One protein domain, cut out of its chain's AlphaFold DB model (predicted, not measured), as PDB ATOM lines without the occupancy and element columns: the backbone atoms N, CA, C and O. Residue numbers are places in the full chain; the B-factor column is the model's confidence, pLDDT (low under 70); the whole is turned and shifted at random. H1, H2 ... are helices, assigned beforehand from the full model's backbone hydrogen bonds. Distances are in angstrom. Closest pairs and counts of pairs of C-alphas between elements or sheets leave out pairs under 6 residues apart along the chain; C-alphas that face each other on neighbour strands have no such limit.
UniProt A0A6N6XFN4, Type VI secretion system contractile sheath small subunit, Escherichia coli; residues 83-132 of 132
ATOM      1  N   ASP A  83      25.389  32.638 -55.653       90.56
ATOM      2  CA  ASP A  83      25.746  32.526 -54.229       90.56
ATOM      3  C   ASP A  83      24.950  33.447 -53.278       90.56
ATOM      4  O   ASP A  83      24.453  32.959 -52.255       90.56
ATOM      5  N   PRO A  84      24.777  34.759 -53.557       91.00
ATOM      6  CA  PRO A  84      23.959  35.624 -52.705       91.00
ATOM      7  C   PRO A  84      22.496  35.176 -52.603       91.00
ATOM      8  O   PRO A  84      21.924  35.204 -51.515       91.00
ATOM      9  N   LEU A  85      21.892  34.737 -53.712       92.56
ATOM     10  CA  LEU A  85      20.490  34.308 -53.753       92.56
ATOM     11  C   LEU A  85      20.301  32.958 -53.062       92.56
ATOM     12  O   LEU A  85      19.344  32.784 -52.307       92.56
ATOM     13  N   LYS A  86      21.242  32.027 -53.253       93.38
ATOM     14  CA  LYS A  86      21.236  30.725 -52.582       93.38
ATOM     15  C   LYS A  86      21.176  30.870 -51.062       93.38
ATOM     16  O   LYS A  86      20.330  30.255 -50.417       93.38
ATOM     17  N   LYS A  87      21.999  31.756 -50.490       92.44
ATOM     18  CA  LYS A  87      21.995  32.041 -49.043       92.44
ATOM     19  C   LYS A  87      20.645  32.559 -48.545       92.44
ATOM     20  O   LYS A  87      20.233  32.222 -47.437       92.44
ATOM     21  N   LEU A  88      19.947  33.366 -49.346       92.62
ATOM     22  CA  LEU A  88      18.614  33.867 -49.000       92.62
ATOM     23  C   LEU A  88      17.564  32.751 -49.015       92.62
ATOM     24  O   LEU A  88      16.708  32.711 -48.130       92.62
ATOM     25  N   VAL A  89      17.644  31.825 -49.974       93.19
ATOM     26  CA  VAL A  89      16.769  30.642 -50.007       93.19
ATOM     27  C   VAL A  89      17.028  29.740 -48.805       93.19
ATOM     28  O   VAL A  89      16.080  29.399 -48.103       93.19
ATOM     29  N   GLU A  90      18.288  29.450 -48.483       92.88
ATOM     30  CA  GLU A  90      18.640  28.662 -47.294       92.88
ATOM     31  C   GLU A  90      18.141  29.320 -45.995       92.88
ATOM     32  O   GLU A  90      17.632  28.649 -45.096       92.88
ATOM     33  N   ALA A  91      18.248  30.649 -45.879       92.62
ATOM     34  CA  ALA A  91      17.705  31.378 -44.736       92.62
ATOM     35  C   ALA A  91      16.173  31.257 -44.661       92.62
ATOM     36  O   ALA A  91      15.625  31.019 -43.583       92.62
ATOM     37  N   ARG A  92      15.476  31.363 -45.800       94.12
ATOM     38  CA  ARG A  92      14.020  31.180 -45.887       94.12
ATOM     39  C   ARG A  92      13.592  29.765 -45.493       94.12
ATOM     40  O   ARG A  92      12.587  29.616 -44.796       94.12
ATOM     41  N   GLU A  93      14.329  28.742 -45.913       93.25
ATOM     42  CA  GLU A  93      14.075  27.347 -45.533       93.25
ATOM     43  C   GLU A  93      14.218  27.162 -44.022       93.25
ATOM     44  O   GLU A  93      13.282  26.697 -43.374       93.25
ATOM     45  N   ARG A  94      15.305  27.664 -43.422       91.19
ATOM     46  CA  ARG A  94      15.510  27.620 -41.961       91.19
ATOM     47  C   ARG A  94      14.398  28.326 -41.186       91.19
ATOM     48  O   ARG A  94      13.961  27.825 -40.151       91.19
ATOM     49  N   LEU A  95      13.927  29.476 -41.673       92.38
ATOM     50  CA  LEU A  95      12.799  30.194 -41.069       92.38
ATOM     51  C   LEU A  95      11.486  29.412 -41.202       92.38
ATOM     52  O   LEU A  95      10.675  29.400 -40.277       92.38
ATOM     53  N   THR A  96      11.284  28.734 -42.331       92.19
ATOM     54  CA  THR A  96      10.110  27.881 -42.565       92.19
ATOM     55  C   THR A  96      10.118  26.675 -41.629       92.19
ATOM     56  O   THR A  96       9.102  26.380 -41.000       92.19
ATOM     57  N   ASP A  97      11.273  26.032 -41.469       90.00
ATOM     58  CA  ASP A  97      11.470  24.925 -40.535       90.00
ATOM     59  C   ASP A  97      11.258  25.359 -39.088       90.00
ATOM     60  O   ASP A  97      10.597  24.656 -38.322       90.00
ATOM     61  N   LEU A  98      11.778  26.531 -38.712       86.56
ATOM     62  CA  LEU A  98      11.561  27.104 -37.387       86.56
ATOM     63  C   LEU A  98      10.070  27.339 -37.133       86.56
ATOM     64  O   LEU A  98       9.550  26.879 -36.120       86.56
ATOM     65  N   ARG A  99       9.367  27.983 -38.073       84.19
ATOM     66  CA  ARG A  99       7.919  28.212 -37.978       84.19
ATOM     67  C   ARG A  99       7.159  26.899 -37.788       84.19
ATOM     68  O   ARG A  99       6.332  26.798 -36.892       84.19
ATOM     69  N   ASN A 100       7.460  25.885 -38.598       84.62
ATOM     70  CA  ASN A 100       6.784  24.590 -38.520       84.62
ATOM     71  C   ASN A 100       7.062  23.871 -37.185       84.62
ATOM     72  O   ASN A 100       6.179  23.201 -36.654       84.62
ATOM     73  N   LYS A 101       8.273  24.013 -36.628       80.31
ATOM     74  CA  LYS A 101       8.625  23.461 -35.310       80.31
ATOM     75  C   LYS A 101       7.910  24.174 -34.168       80.31
ATOM     76  O   LYS A 101       7.451  23.488 -33.263       80.31
ATOM     77  N   ILE A 102       7.792  25.503 -34.222       79.12
ATOM     78  CA  ILE A 102       7.034  26.292 -33.238       79.12
ATOM     79  C   ILE A 102       5.570  25.837 -33.233       79.12
ATOM     80  O   ILE A 102       5.057  25.448 -32.191       79.12
ATOM     81  N   SER A 103       4.933  25.748 -34.405       69.62
ATOM     82  CA  SER A 103       3.524  25.341 -34.511       69.62
ATOM     83  C   SER A 103       3.231  23.906 -34.045       69.62
ATOM     84  O   SER A 103       2.085  23.593 -33.747       69.62
ATOM     85  N   ASN A 104       4.240  23.032 -33.983       66.50
ATOM     86  CA  ASN A 104       4.092  21.639 -33.544       66.50
ATOM     87  C   ASN A 104       4.574  21.389 -32.104       66.50
ATOM     88  O   ASN A 104       4.565  20.244 -31.651       66.50
ATOM     89  N   SER A 105       5.029  22.417 -31.385       62.06
ATOM     90  CA  SER A 105       5.603  22.276 -30.049       62.06
ATOM     91  C   SER A 105       5.189  23.454 -29.168       62.06
ATOM     92  O   SER A 105       5.901  24.455 -29.132       62.06
ATOM     93  N   GLU A 106       4.120  23.291 -28.376       63.53
ATOM     94  CA  GLU A 106       3.714  24.245 -27.314       63.53
ATOM     95  C   GLU A 106       4.919  24.676 -26.451       63.53
ATOM     96  O   GLU A 106       5.132  25.846 -26.162       63.53
ATOM     97  N   ARG A 107       5.825  23.733 -26.164       61.91
ATOM     98  CA  ARG A 107       7.043  23.955 -25.370       61.91
ATOM     99  C   ARG A 107       8.096  24.863 -26.031       61.91
ATOM    100  O   ARG A 107       9.023  25.302 -25.357       61.91
ATOM    101  N   LEU A 108       8.010  25.095 -27.344       59.84
ATOM    102  CA  LEU A 108       8.937  25.962 -28.084       59.84
ATOM    103  C   LEU A 108       8.399  27.394 -28.175       59.84
ATOM    104  O   LEU A 108       9.208  28.315 -28.175       59.84
ATOM    105  N   GLU A 109       7.073  27.578 -28.200       62.78
ATOM    106  CA  GLU A 109       6.444  28.892 -27.991       62.78
ATOM    107  C   GLU A 109       6.821  29.445 -26.615       62.78
ATOM    108  O   GLU A 109       7.334  30.559 -26.540       62.78
ATOM    109  N   ASP A 110       6.711  28.632 -25.559       68.00
ATOM    110  CA  ASP A 110       7.070  29.040 -24.194       68.00
ATOM    111  C   ASP A 110       8.539  29.493 -24.070       68.00
ATOM    112  O   ASP A 110       8.834  30.520 -23.457       68.00
ATOM    113  N   LEU A 111       9.474  28.753 -24.681       65.25
ATOM    114  CA  LEU A 111      10.904  29.092 -24.669       65.25
ATOM    115  C   LEU A 111      11.222  30.328 -25.520       65.25
ATOM    116  O   LEU A 111      12.110  31.104 -25.165       65.25
ATOM    117  N   LEU A 112      10.525  30.526 -26.643       66.06
ATOM    118  CA  LEU A 112      10.704  31.713 -27.479       66.06
ATOM    119  C   LEU A 112      10.181  32.966 -26.760       66.06
ATOM    120  O   LEU A 112      10.865  33.992 -26.752       66.06
ATOM    121  N   ASP A 113       9.033  32.859 -26.091       71.12
ATOM    122  CA  ASP A 113       8.471  33.898 -25.226       71.12
ATOM    123  C   ASP A 113       9.399  34.231 -24.053       71.12
ATOM    124  O   ASP A 113       9.563  35.400 -23.696       71.12
ATOM    125  N   GLU A 114      10.032  33.222 -23.458       71.38
ATOM    126  CA  GLU A 114      10.998  33.410 -22.377       71.38
ATOM    127  C   GLU A 114      12.255  34.146 -22.858       71.38
ATOM    128  O   GLU A 114      12.699  35.091 -22.203       71.38
ATOM    129  N   VAL A 115      12.803  33.784 -24.023       72.38
ATOM    130  CA  VAL A 115      13.972  34.462 -24.608       72.38
ATOM    131  C   VAL A 115      13.635  35.895 -25.026       72.38
ATOM    132  O   VAL A 115      14.442  36.796 -24.787       72.38
ATOM    133  N   LEU A 116      12.454  36.143 -25.598       74.00
ATOM    134  CA  LEU A 116      12.000  37.497 -25.937       74.00
ATOM    135  C   LEU A 116      11.833  38.362 -24.682       74.00
ATOM    136  O   LEU A 116      12.383  39.462 -24.625       74.00
ATOM    137  N   LYS A 117      11.182  37.833 -23.636       74.88
ATOM    138  CA  LYS A 117      11.055  38.516 -22.338       74.88
ATOM    139  C   LYS A 117      12.413  38.806 -21.710       74.88
ATOM    140  O   LYS A 117      12.616  39.912 -21.217       74.88
ATOM    141  N   ASN A 118      13.349  37.858 -21.760       73.88
ATOM    142  CA  ASN A 118      14.703  38.073 -21.257       73.88
ATOM    143  C   ASN A 118      15.447  39.127 -22.078       73.88
ATOM    144  O   ASN A 118      16.066  40.012 -21.506       73.88
ATOM    145  N   THR A 119      15.355  39.098 -23.406       72.12
ATOM    146  CA  THR A 119      16.051  40.068 -24.268       72.12
ATOM    147  C   THR A 119      15.534  41.493 -24.043       72.12
ATOM    148  O   THR A 119      16.328  42.431 -23.991       72.12
ATOM    149  N   ASP A 120      14.227  41.668 -23.839       66.75
ATOM    150  CA  ASP A 120      13.646  42.970 -23.495       66.75
ATOM    151  C   ASP A 120      13.967  43.408 -22.058       66.75
ATOM    152  O   ASP A 120      14.155  44.600 -21.810       66.75
ATOM    153  N   GLN A 121      14.087  42.470 -21.114       62.09
ATOM    154  CA  GLN A 121      14.583  42.758 -19.764       62.09
ATOM    155  C   GLN A 121      16.058  43.163 -19.775       62.09
ATOM    156  O   GLN A 121      16.409  44.145 -19.128       62.09
ATOM    157  N   ILE A 122      16.905  42.486 -20.555       61.84
ATOM    158  CA  ILE A 122      18.314  42.855 -20.723       61.84
ATOM    159  C   ILE A 122      18.425  44.235 -21.372       61.84
ATOM    160  O   ILE A 122      19.166  45.068 -20.871       61.84
ATOM    161  N   ARG A 123      17.641  44.537 -22.415       67.88
ATOM    162  CA  ARG A 123      17.621  45.881 -23.024       67.88
ATOM    163  C   ARG A 123      17.200  46.972 -22.040       67.88
ATOM    164  O   ARG A 123      17.778  48.051 -22.069       67.88
ATOM    165  N   LYS A 124      16.215  46.705 -21.175       64.25
ATOM    166  CA  LYS A 124      15.791  47.649 -20.126       64.25
ATOM    167  C   LYS A 124      16.858  47.838 -19.049       64.25
ATOM    168  O   LYS A 124      17.131  48.973 -18.689       64.25
ATOM    169  N   LEU A 125      17.493  46.756 -18.601       58.09
ATOM    170  CA  LEU A 125      18.585  46.802 -17.625       58.09
ATOM    171  C   LEU A 125      19.823  47.519 -18.180       58.09
ATOM    172  O   LEU A 125      20.452  48.284 -17.459       58.09
ATOM    173  N   SER A 126      20.159  47.324 -19.458       56.97
ATOM    174  CA  SER A 126      21.227  48.082 -20.123       56.97
ATOM    175  C   SER A 126      20.876  49.568 -20.247       56.97
ATOM    176  O   SER A 126      21.720  50.408 -19.978       56.97
ATOM    177  N   ALA A 127      19.622  49.900 -20.572       63.28
ATOM    178  CA  ALA A 127      19.172  51.289 -20.658       63.28
ATOM    179  C   ALA A 127      19.114  52.006 -19.291       63.28
ATOM    180  O   ALA A 127      19.306  53.217 -19.239       63.28
ATOM    181  N   GLU A 128      18.855  51.286 -18.194       55.09
ATOM    182  CA  GLU A 128      18.939  51.828 -16.829       55.09
ATOM    183  C   GLU A 128      20.393  51.987 -16.357       55.09
ATOM    184  O   GLU A 128      20.704  52.974 -15.699       55.09
ATOM    185  N   ALA A 129      21.295  51.073 -16.739       54.56
ATOM    186  CA  ALA A 129      22.720  51.150 -16.404       54.56
ATOM    187  C   ALA A 129      23.487  52.248 -17.170       54.56
ATOM    188  O   ALA A 129      24.518  52.707 -16.690       54.56
ATOM    189  N   ASP A 130      22.990  52.686 -18.331       50.28
ATOM    190  CA  ASP A 130      23.554  53.808 -19.099       50.28
ATOM    191  C   ASP A 130      23.071  55.193 -18.597       50.28
ATOM    192  O   ASP A 130      23.509  56.227 -19.107       50.28
ATOM    193  N   HIS A 131      22.157  55.233 -17.617       48.34
ATOM    194  CA  HIS A 131      21.549  56.457 -17.073       48.34
ATOM    195  C   HIS A 131      22.029  56.847 -15.657       48.34
ATOM    196  O   HIS A 131      21.474  57.787 -15.076       48.34
ATOM    197  N   GLU A 132      23.070  56.195 -15.134       37.62
ATOM    198  CA  GLU A 132      23.752  56.511 -13.862       37.62
ATOM    199  C   GLU A 132      25.197  56.990 -14.101       37.62
ATOM    200  O   GLU A 132      25.630  57.933 -13.396       37.62
TER     201      GLU A 132
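What this domain is: This is residues 83 to 132 of the 132 residues of the protein "Type VI secretion system contractile sheath small subunit" of Escherichia coli (UniProt A0A6N6XFN4). Two long helices, H2 and H1, meet near their ends and make one wide, flat V, with the tight link at its corner and both arms bare. The printed part has 50 residues, with H1 and then H2 along the chain and no named strand; the class is all helix. The whole is extended, with a radius of gyration of the C-alphas of 16.3 A and spans of 46 by 33 by 7 A.

Where its parts are: H2, the longest helix, holds residues 106 to 129, 34.7 A from C-alpha 106 at (3.714, 24.245, -27.314) to C-alpha 129 at (22.720, 51.150, -16.404). H1 holds residues 83 to 103 and measures 30.6 A, beginning at C-alpha 83 at (25.746, 32.526, -54.229).

How they stand to each other: H2, with residues 108 to 109 alone, touches H1, with residues 101 to 103 alone, only at the corner by their link. The closest C-alphas, those of Ile 102 and Leu 108, are 5.5 A apart. The helices run opposite ways at a steep tilt of 68 degrees, only just short of about perpendicular. In H1 every O i to N i+4 pair is within hydrogen-bond range; in H2, 19 of 20.

The domain as a whole: The C-alphas farthest apart, those of Asp 83 and Glu 132, are 47.0 A apart. Residues 83 to 97 and 113 to 132 stand free. The printed part has no cut. Its mean pLDDT is 74.0, with residues 103 to 112 and 120 to 132 under 70.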